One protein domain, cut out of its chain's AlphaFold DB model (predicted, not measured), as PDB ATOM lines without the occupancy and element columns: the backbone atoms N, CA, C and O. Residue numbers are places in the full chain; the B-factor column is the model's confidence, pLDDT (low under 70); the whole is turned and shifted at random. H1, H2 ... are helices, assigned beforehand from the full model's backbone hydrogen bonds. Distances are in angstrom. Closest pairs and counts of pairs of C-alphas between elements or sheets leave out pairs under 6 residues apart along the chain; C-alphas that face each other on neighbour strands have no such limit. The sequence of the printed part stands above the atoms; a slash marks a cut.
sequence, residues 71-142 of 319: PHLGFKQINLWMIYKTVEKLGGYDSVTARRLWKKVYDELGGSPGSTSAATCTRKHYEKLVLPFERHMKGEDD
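This is residues 71 to 142 of the 319 residues of the protein "ARID domain-containing protein" of Takifugu bimaculatus (UniProt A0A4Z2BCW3). Four helices set at steep or nearly right angles make a small body: H4, the longest, lies along one side, H1 crosses it at a distance on the opposite side, H3 stands across the first part of H4, and H2 closes one end. H5 leads away beyond the last residue of H4, and residues 135 to 141, of which 135 to 137 belong to H5, stick out as an arm. The printed part has 72 residues with five named helices, in the order H1 to H5, and no named strand; its class is all helix. It is compact, with a radius of gyration of the C-alphas of 11.9 A, yet elongated in outline, spanning 39 by 24 by 16 A.

Start at C-alpha 71; soon after it, residues 72 to 73 pair antiparallel with residues 76 to 77, a pairing too short to be named. Find C-alpha 80 at (489.555, 409.869, 405.890), where H1 begins; it runs through residues 80 to 89, 14.3 A long. H2 takes residues 92 to 98, 10.2 A, and H3 residues 102 to 108, 9.9 A. Look next at C-alpha 118 at (477.145, 418.115, 405.008), from which H4 runs to residue 129, 16.2 A. H5 follows, residues 131 to 137, 9.9 A, ending at C-alpha 137 at (500.091, 408.390, 395.069).

From H1, look first to H2: they are close but not clearly touching, the closest C-alphas being those of Val 87 and Tyr 93, 6.1 A apart, at a steep tilt of 69 degrees, only just short of perpendicular. H1 touches H3, with the C-alphas of Thr 86 and Val 105 closest at 6.2 A; they are about perpendicular, only just, at 71 degrees. H1 and H4 are close but not clearly touching, closest at the C-alphas of Ile 83 and Tyr 126, 7.4 A apart, and about perpendicular at 77 degrees. H2 and H3 are close but not clearly touching, closest at the C-alphas of Val 96 and Trp 102, 6.3 A apart. H3 touches residues 118 to 123 of H4 alone, closest at the C-alphas of Lys 103 and Ala 119, 4.9 A apart, about perpendicular at 84 degrees. H4 and H5 meet only through their link, while H5 is apart from H1 and H3. In H1 to H5 every O i to N i+4 pair is within hydrogen-bond range.

The two C-alphas farthest apart are those of Gly 114 and Asp 141, at 39.5 A. The printed part has no cut. The link from H3 to H4, nine residues, is short; the other three links are tight. Mean pLDDT of the printed part is 88.9, and residues 139 to 142 are under 70.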
ATOM      1  N   PRO A  71     488.129 417.701 410.981       84.25
ATOM      2  CA  PRO A  71     486.857 418.328 411.295       84.25
ATOM      3  C   PRO A  71     485.739 417.298 411.455       84.25
ATOM      4  O   PRO A  71     485.804 416.170 410.961       84.25
ATOM      5  N   HIS A  72     484.690 417.717 412.155       86.81
ATOM      6  CA  HIS A  72     483.489 416.916 412.335       86.81
ATOM      7  C   HIS A  72     482.524 417.155 411.176       86.81
ATOM      8  O   HIS A  72     482.394 418.266 410.656       86.81
ATOM      9  N   LEU A  73     481.837 416.094 410.781       83.00
ATOM     10  CA  LEU A  73     480.789 416.087 409.783       83.00
ATOM     11  C   LEU A  73     479.470 415.751 410.472       83.00
ATOM     12  O   LEU A  73     479.178 414.598 410.790       83.00
ATOM     13  N   GLY A  74     478.686 416.792 410.750       81.69
ATOM     14  CA  GLY A  74     477.553 416.678 411.665       81.69
ATOM     15  C   GLY A  74     478.051 416.345 413.071       81.69
ATOM     16  O   GLY A  74     478.844 417.094 413.635       81.69
ATOM     17  N   PHE A  75     477.616 415.206 413.606       82.38
ATOM     18  CA  PHE A  75     477.943 414.749 414.964       82.38
ATOM     19  C   PHE A  75     479.071 413.711 415.010       82.38
ATOM     20  O   PHE A  75     479.385 413.190 416.076       82.38
ATOM     21  N   LYS A  76     479.677 413.390 413.861       85.81
ATOM     22  CA  LYS A  76     480.712 412.361 413.741       85.81
ATOM     23  C   LYS A  76     482.006 412.972 413.221       85.81
ATOM     24  O   LYS A  76     481.977 413.850 412.362       85.81
ATOM     25  N   GLN A  77     483.151 412.512 413.709       89.69
ATOM     26  CA  GLN A  77     484.429 412.860 413.091       89.69
ATOM     27  C   GLN A  77     484.526 412.239 411.690       89.69
ATOM     28  O   GLN A  77     484.069 411.116 411.469       89.69
ATOM     29  N   ILE A  78     485.099 412.972 410.732       89.56
ATOM     30  CA  ILE A  78     485.299 412.445 409.378       89.56
ATOM     31  C   ILE A  78     486.307 411.302 409.424       89.56
ATOM     32  O   ILE A  78     487.413 411.468 409.927       89.56
ATOM     33  N   ASN A  79     485.945 410.166 408.835       91.75
ATOM     34  CA  ASN A  79     486.893 409.096 408.566       91.75
ATOM     35  C   ASN A  79     487.497 409.305 407.162       91.75
ATOM     36  O   ASN A  79     486.783 409.258 406.156       91.75
ATOM     37  N   LEU A  80     488.807 409.576 407.119       92.94
ATOM     38  CA  LEU A  80     489.555 409.869 405.890       92.94
ATOM     39  C   LEU A  80     489.719 408.638 404.987       92.94
ATOM     40  O   LEU A  80     489.695 408.772 403.766       92.94
ATOM     41  N   TRP A  81     489.842 407.447 405.570       92.44
ATOM     42  CA  TRP A  81     489.901 406.201 404.811       92.44
ATOM     43  C   TRP A  81     488.556 405.889 404.159       92.44
ATOM     44  O   TRP A  81     488.486 405.612 402.965       92.44
ATOM     45  N   MET A  82     487.464 406.034 404.911       93.25
ATOM     46  CA  MET A  82     486.122 405.782 404.386       93.25
ATOM     47  C   MET A  82     485.780 406.722 403.231       93.25
ATOM     48  O   MET A  82     485.341 406.257 402.186       93.25
ATOM     49  N   ILE A  83     486.025 408.032 403.361       93.69
ATOM     50  CA  ILE A  83     485.759 408.968 402.257       93.69
ATOM     51  C   ILE A  83     486.618 408.659 401.023       93.69
ATOM     52  O   ILE A  83     486.101 408.738 399.911       93.69
ATOM     53  N   TYR A  84     487.882 408.259 401.212       94.25
ATOM     54  CA  TYR A  84     488.764 407.812 400.133       94.25
ATOM     55  C   TYR A  84     488.160 406.605 399.402       94.25
ATOM     56  O   TYR A  84     487.862 406.690 398.212       94.25
ATOM     57  N   LYS A  85     487.864 405.519 400.126       94.50
ATOM     58  CA  LYS A  85     487.306 404.286 399.548       94.50
ATOM     59  C   LYS A  85     485.948 404.503 398.890       94.50
ATOM     60  O   LYS A  85     485.692 403.964 397.813       94.50
ATOM     61  N   THR A  86     485.075 405.307 399.493       95.56
ATOM     62  CA  THR A  86     483.770 405.625 398.903       95.56
ATOM     63  C   THR A  86     483.922 406.419 397.607       95.56
ATOM     64  O   THR A  86     483.232 406.126 396.632       95.56
ATOM     65  N   VAL A  87     484.815 407.412 397.559       95.56
ATOM     66  CA  VAL A  87     485.048 408.205 396.341       95.56
ATOM     67  C   VAL A  87     485.724 407.364 395.258       95.56
ATOM     68  O   VAL A  87     485.294 407.416 394.106       95.56
ATOM     69  N   GLU A  88     486.701 406.532 395.619       94.25
ATOM     70  CA  GLU A  88     487.347 405.566 394.724       94.25
ATOM     71  C   GLU A  88     486.312 404.621 394.087       94.25
ATOM     72  O   GLU A  88     486.242 404.521 392.861       94.25
ATOM     73  N   LYS A  89     485.409 404.043 394.892       95.12
ATOM     74  CA  LYS A  89     484.299 403.188 394.428       95.12
ATOM     75  C   LYS A  89     483.350 403.901 393.456       95.12
ATOM     76  O   LYS A  89     482.751 403.265 392.593       95.12
ATOM     77  N   LEU A  90     483.193 405.219 393.580       94.69
ATOM     78  CA  LEU A  90     482.344 406.037 392.705       94.69
ATOM     79  C   LEU A  90     483.082 406.578 391.464       94.69
ATOM     80  O   LEU A  90     482.508 407.374 390.714       94.69
ATOM     81  N   GLY A  91     484.322 406.141 391.223       93.44
ATOM     82  CA  GLY A  91     485.119 406.519 390.055       93.44
ATOM     83  C   GLY A  91     486.018 407.738 390.275       93.44
ATOM     84  O   GLY A  91     486.376 408.412 389.308       93.44
ATOM     85  N   GLY A  92     486.354 408.047 391.528       94.62
ATOM     86  CA  GLY A  92     487.267 409.122 391.906       94.62
ATOM     87  C   GLY A  92     486.616 410.501 392.033       94.62
ATOM     88  O   GLY A  92     485.437 410.713 391.727       94.62
ATOM     89  N   TYR A  93     487.418 411.462 392.494       94.94
ATOM     90  CA  TYR A  93     486.986 412.826 392.803       94.94
ATOM     91  C   TYR A  93     486.267 413.535 391.645       94.94
ATOM     92  O   TYR A  93     485.212 414.150 391.849       94.94
ATOM     93  N   ASP A  94     486.813 413.433 390.431       95.00
ATOM     94  CA  ASP A  94     486.266 414.107 389.251       95.00
ATOM     95  C   ASP A  94     484.884 413.557 388.892       95.00
ATOM     96  O   ASP A  94     483.943 414.325 388.674       95.00
ATOM     97  N   SER A  95     484.718 412.232 388.936       96.62
ATOM     98  CA  SER A  95     483.440 411.557 388.687       96.62
ATOM     99  C   SER A  95     482.389 411.930 389.730       96.62
ATOM    100  O   SER A  95     481.259 412.281 389.375       96.62
ATOM    101  N   VAL A  96     482.753 411.907 391.016       96.69
ATOM    102  CA  VAL A  96     481.852 412.275 392.122       96.69
ATOM    103  C   VAL A  96     481.410 413.732 392.002       96.69
ATOM    104  O   VAL A  96     480.231 414.044 392.194       96.69
ATOM    105  N   THR A  97     482.327 414.628 391.642       95.56
ATOM    106  CA  THR A  97     482.038 416.056 391.487       95.56
ATOM    107  C   THR A  97     481.187 416.340 390.254       95.56
ATOM    108  O   THR A  97     480.178 417.040 390.371       95.56
ATOM    109  N   ALA A  98     481.527 415.759 389.102       96.50
ATOM    110  CA  ALA A  98     480.775 415.926 387.861       96.50
ATOM    111  C   ALA A  98     479.331 415.421 387.995       96.50
ATOM    112  O   ALA A  98     478.388 416.078 387.554       96.50
ATOM    113  N   ARG A  99     479.143 414.285 388.675       96.44
ATOM    114  CA  ARG A  99     477.833 413.649 388.878       96.44
ATOM    115  C   ARG A  99     477.094 414.137 390.131       96.44
ATOM    116  O   ARG A  99     476.028 413.616 390.442       96.44
ATOM    117  N   ARG A 100     477.635 415.126 390.857       95.94
ATOM    118  CA  ARG A 100     477.067 415.679 392.108       95.94
ATOM    119  C   ARG A 100     476.771 414.606 393.173       95.94
ATOM    120  O   ARG A 100     475.807 414.715 393.929       95.94
ATOM    121  N   LEU A 101     477.627 413.588 393.271       95.88
ATOM    122  CA  LEU A 101     477.446 412.413 394.139       95.88
ATOM    123  C   LEU A 101     477.927 412.618 395.581       95.88
ATOM    124  O   LEU A 101     477.870 411.693 396.384       95.88
ATOM    125  N   TRP A 102     478.350 413.827 395.952       94.94
ATOM    126  CA  TRP A 102     478.813 414.143 397.310       94.94
ATOM    127  C   TRP A 102     477.779 413.862 398.402       94.94
ATOM    128  O   TRP A 102     478.151 413.535 399.526       94.94
ATOM    129  N   LYS A 103     476.484 413.950 398.072       93.25
ATOM    130  CA  LYS A 103     475.413 413.523 398.979       93.25
ATOM    131  C   LYS A 103     475.484 412.017 399.245       93.25
ATOM    132  O   LYS A 103     475.515 411.621 400.397       93.25
ATOM    133  N   LYS A 104     475.626 411.205 398.192       93.88
ATOM    134  CA  LYS A 104     475.780 409.751 398.318       93.88
ATOM    135  C   LYS A 104     477.019 409.388 399.135       93.88
ATOM    136  O   LYS A 104     476.937 408.532 399.998       93.88
ATOM    137  N   VAL A 105     478.141 410.079 398.912       94.69
ATOM    138  CA  VAL A 105     479.352 409.888 399.728       94.69
ATOM    139  C   VAL A 105     479.051 410.141 401.208       94.69
ATOM    140  O   VAL A 105     479.412 409.333 402.049       94.69
ATOM    141  N   TYR A 106     478.359 411.235 401.537       92.38
ATOM    142  CA  TYR A 106     477.971 411.520 402.920       92.38
ATOM    143  C   TYR A 106     477.050 410.450 403.523       92.38
ATOM    144  O   TYR A 106     477.249 410.066 404.675       92.38
ATOM    145  N   ASP A 107     476.086 409.964 402.746       92.00
ATOM    146  CA  ASP A 107     475.142 408.937 403.186       92.00
ATOM    147  C   ASP A 107     475.879 407.613 403.500       92.00
ATOM    148  O   ASP A 107     475.673 407.032 404.563       92.00
ATOM    149  N   GLU A 108     476.830 407.198 402.654       92.25
ATOM    150  CA  GLU A 108     477.684 406.007 402.859       92.25
ATOM    151  C   GLU A 108     478.609 406.132 404.082       92.25
ATOM    152  O   GLU A 108     478.963 405.144 404.721       92.25
ATOM    153  N   LEU A 109     478.984 407.358 404.460       89.94
ATOM    154  CA  LEU A 109     479.771 407.626 405.671       89.94
ATOM    155  C   LEU A 109     478.953 407.471 406.974       89.94
ATOM    156  O   LEU A 109     479.506 407.633 408.073       89.94
ATOM    157  N   GLY A 110     477.654 407.168 406.864       87.94
ATOM    158  CA  GLY A 110     476.708 407.116 407.978       87.94
ATOM    159  C   GLY A 110     476.240 408.505 408.410       87.94
ATOM    160  O   GLY A 110     476.059 408.761 409.601       87.94
ATOM    161  N   GLY A 111     476.130 409.434 407.458       85.94
ATOM    162  CA  GLY A 111     475.616 410.778 407.686       85.94
ATOM    163  C   GLY A 111     474.150 410.801 408.123       85.94
ATOM    164  O   GLY A 111     473.366 409.930 407.753       85.94
ATOM    165  N   SER A 112     473.748 411.816 408.892       86.44
ATOM    166  CA  SER A 112     472.345 411.982 409.267       86.44
ATOM    167  C   SER A 112     471.531 412.549 408.093       86.44
ATOM    168  O   SER A 112     471.890 413.596 407.531       86.44
ATOM    169  N   PRO A 113     470.404 411.910 407.721       81.75
ATOM    170  CA  PRO A 113     469.528 412.440 406.687       81.75
ATOM    171  C   PRO A 113     468.925 413.758 407.188       81.75
ATOM    172  O   PRO A 113     468.278 413.806 408.228       81.75
ATOM    173  N   GLY A 114     469.182 414.851 406.470       82.75
ATOM    174  CA  GLY A 114     468.716 416.195 406.841       82.75
ATOM    175  C   GLY A 114     469.824 417.237 406.959       82.75
ATOM    176  O   GLY A 114     469.535 418.431 407.001       82.75
ATOM    177  N   SER A 115     471.097 416.830 406.940       83.56
ATOM    178  CA  SER A 115     472.190 417.800 406.886       83.56
ATOM    179  C   SER A 115     472.356 418.382 405.477       83.56
ATOM    180  O   SER A 115     472.953 417.775 404.588       83.56
ATOM    181  N   THR A 116     471.833 419.591 405.266       85.81
ATOM    182  CA  THR A 116     471.862 420.278 403.962       85.81
ATOM    183  C   THR A 116     473.277 420.697 403.547       85.81
ATOM    184  O   THR A 116     473.612 420.688 402.364       85.81
ATOM    185  N   SER A 117     474.134 421.057 404.508       86.31
ATOM    186  CA  SER A 117     475.506 421.519 404.255       86.31
ATOM    187  C   SER A 117     476.550 420.402 404.308       86.31
ATOM    188  O   SER A 117     477.671 420.617 403.835       86.31
ATOM    189  N   ALA A 118     476.199 419.213 404.817       89.25
ATOM    190  CA  ALA A 118     477.145 418.115 405.008       89.25
ATOM    191  C   ALA A 118     477.876 417.744 403.723       89.25
ATOM    192  O   ALA A 118     479.099 417.779 403.713       89.25
ATOM    193  N   ALA A 119     477.164 417.490 402.623       91.62
ATOM    194  CA  ALA A 119     477.788 417.106 401.355       91.62
ATOM    195  C   ALA A 119     478.833 418.131 400.866       91.62
ATOM    196  O   ALA A 119     479.900 417.766 400.371       91.62
ATOM    197  N   THR A 120     478.556 419.426 401.052       92.12
ATOM    198  CA  THR A 120     479.483 420.501 400.665       92.12
ATOM    199  C   THR A 120     480.699 420.543 401.587       92.12
ATOM    200  O   THR A 120     481.823 420.736 401.124       92.12
ATOM    201  N   CYS A 121     480.497 420.341 402.890       91.56
ATOM    202  CA  CYS A 121     481.588 420.219 403.849       91.56
ATOM    203  C   CYS A 121     482.457 418.991 403.544       91.56
ATOM    204  O   CYS A 121     483.670 419.135 403.452       91.56
ATOM    205  N   THR A 122     481.861 417.818 403.313       92.88
ATOM    206  CA  THR A 122     482.547 416.572 402.923       92.88
ATOM    207  C   THR A 122     483.482 416.801 401.743       92.88
ATOM    208  O   THR A 122     484.665 416.476 401.824       92.88
ATOM    209  N   ARG A 123     482.983 417.464 400.691       94.19
ATOM    210  CA  ARG A 123     483.788 417.846 399.528       94.19
ATOM    211  C   ARG A 123     484.992 418.708 399.911       94.19
ATOM    212  O   ARG A 123     486.118 418.372 399.562       94.19
ATOM    213  N   LYS A 124     484.772 419.796 400.656       92.94
ATOM    214  CA  LYS A 124     485.857 420.701 401.082       92.94
ATOM    215  C   LYS A 124     486.927 419.983 401.906       92.94
ATOM    216  O   LYS A 124     488.103 420.313 401.801       92.94
ATOM    217  N   HIS A 125     486.530 419.036 402.750       92.38
ATOM    218  CA  HIS A 125     487.470 418.261 403.559       92.38
ATOM    219  C   HIS A 125     488.291 417.301 402.711       92.38
ATOM    220  O   HIS A 125     489.507 417.235 402.879       92.38
ATOM    221  N   TYR A 126     487.647 416.631 401.760       94.31
ATOM    222  CA  TYR A 126     488.336 415.776 400.810       94.31
ATOM    223  C   TYR A 126     489.371 416.554 399.984       94.31
ATOM    224  O   TYR A 126     490.528 416.153 399.926       94.31
ATOM    225  N   GLU A 127     488.989 417.707 399.423       93.56
ATOM    226  CA  GLU A 127     489.875 418.567 398.623       93.56
ATOM    227  C   GLU A 127     491.120 419.028 399.397       93.56
ATOM    228  O   GLU A 127     492.201 419.153 398.826       93.56
ATOM    229  N   LYS A 128     490.974 419.301 400.698       91.00
ATOM    230  CA  LYS A 128     492.071 419.799 401.537       91.00
ATOM    231  C   LYS A 128     492.998 418.698 402.037       91.00
ATOM    232  O   LYS A 128     494.201 418.931 402.140       91.00
ATOM    233  N   LEU A 129     492.427 417.556 402.416       91.25
ATOM    234  CA  LEU A 129     493.136 416.516 403.156       91.25
ATOM    235  C   LEU A 129     493.544 415.360 402.246       91.25
ATOM    236  O   LEU A 129     494.717 415.023 402.197       91.25
ATOM    237  N   VAL A 130     492.595 414.782 401.512       92.94
ATOM    238  CA  VAL A 130     492.784 413.508 400.796       92.94
ATOM    239  C   VAL A 130     493.280 413.733 399.370       92.94
ATOM    240  O   VAL A 130     494.240 413.100 398.946       92.94
ATOM    241  N   LEU A 131     492.690 414.689 398.647       92.25
ATOM    242  CA  LEU A 131     493.001 414.947 397.238       92.25
ATOM    243  C   LEU A 131     494.498 415.203 396.959       92.25
ATOM    244  O   LEU A 131     494.992 414.693 395.955       92.25
ATOM    245  N   PRO A 132     495.249 415.950 397.794       90.88
ATOM    246  CA  PRO A 132     496.679 416.135 397.557       90.88
ATOM    247  C   PRO A 132     497.476 414.832 397.648       90.88
ATOM    248  O   PRO A 132     498.394 414.618 396.863       90.88
ATOM    249  N   PHE A 133     497.101 413.954 398.579       90.44
ATOM    250  CA  PHE A 133     497.746 412.660 398.758       90.44
ATOM    251  C   PHE A 133     497.401 411.688 397.631       90.44
ATOM    252  O   PHE A 133     498.282 410.996 397.137       90.44
ATOM    253  N   GLU A 134     496.155 411.682 397.149       90.56
ATOM    254  CA  GLU A 134     495.775 410.856 395.995       90.56
ATOM    255  C   GLU A 134     496.564 411.198 394.732       90.56
ATOM    256  O   GLU A 134     496.965 410.301 393.992       90.56
ATOM    257  N   ARG A 135     496.786 412.492 394.477       88.12
ATOM    258  CA  ARG A 135     497.582 412.947 393.328       88.12
ATOM    259  C   ARG A 135     499.032 412.498 393.449       88.12
ATOM    260  O   ARG A 135     499.569 411.949 392.492       88.12
ATOM    261  N   HIS A 136     499.603 412.643 394.646       85.06
ATOM    262  CA  HIS A 136     500.943 412.157 394.955       85.06
ATOM    263  C   HIS A 136     501.061 410.636 394.753       85.06
ATOM    264  O   HIS A 136     501.985 410.173 394.093       85.06
ATOM    265  N   MET A 137     500.091 409.849 395.236       82.69
ATOM    266  CA  MET A 137     500.091 408.390 395.069       82.69
ATOM    267  C   MET A 137     499.892 407.930 393.619       82.69
ATOM    268  O   MET A 137     500.432 406.898 393.231       82.69
ATOM    269  N   LYS A 138     499.120 408.664 392.808       77.38
ATOM    270  CA  LYS A 138     498.832 408.299 391.409       77.38
ATOM    271  C   LYS A 138     500.004 408.590 390.451       77.38
ATOM    272  O   LYS A 138     499.883 408.344 389.254       77.38
ATOM    273  N   GLY A 139     501.141 409.076 390.952       62.28
ATOM    274  CA  GLY A 139     502.315 409.363 390.125       62.28
ATOM    275  C   GLY A 139     502.175 410.636 389.289       62.28
ATOM    276  O   GLY A 139     502.923 410.834 388.335       62.28
ATOM    277  N   GLU A 140     501.241 411.524 389.644       56.84
ATOM    278  CA  GLU A 140     501.338 412.928 389.249       56.84
ATOM    279  C   GLU A 140     502.340 413.558 390.219       56.84
ATOM    280  O   GLU A 140     501.964 414.164 391.222       56.84
ATOM    281  N   ASP A 141     503.623 413.269 389.978       47.97
ATOM    282  CA  ASP A 141     504.726 413.724 390.811       47.97
ATOM    283  C   ASP A 141     504.552 415.201 391.148       47.97
ATOM    284  O   ASP A 141     504.305 416.048 390.280       47.97
ATOM    285  N   ASP A 142     504.732 415.479 392.436       47.81
ATOM    286  CA  ASP A 142     504.943 416.789 393.025       47.81
ATOM    287  C   ASP A 142     506.229 417.368 392.409       47.81
ATOM    288  O   ASP A 142     507.300 417.422 393.009       47.81
TER     289      ASP A 142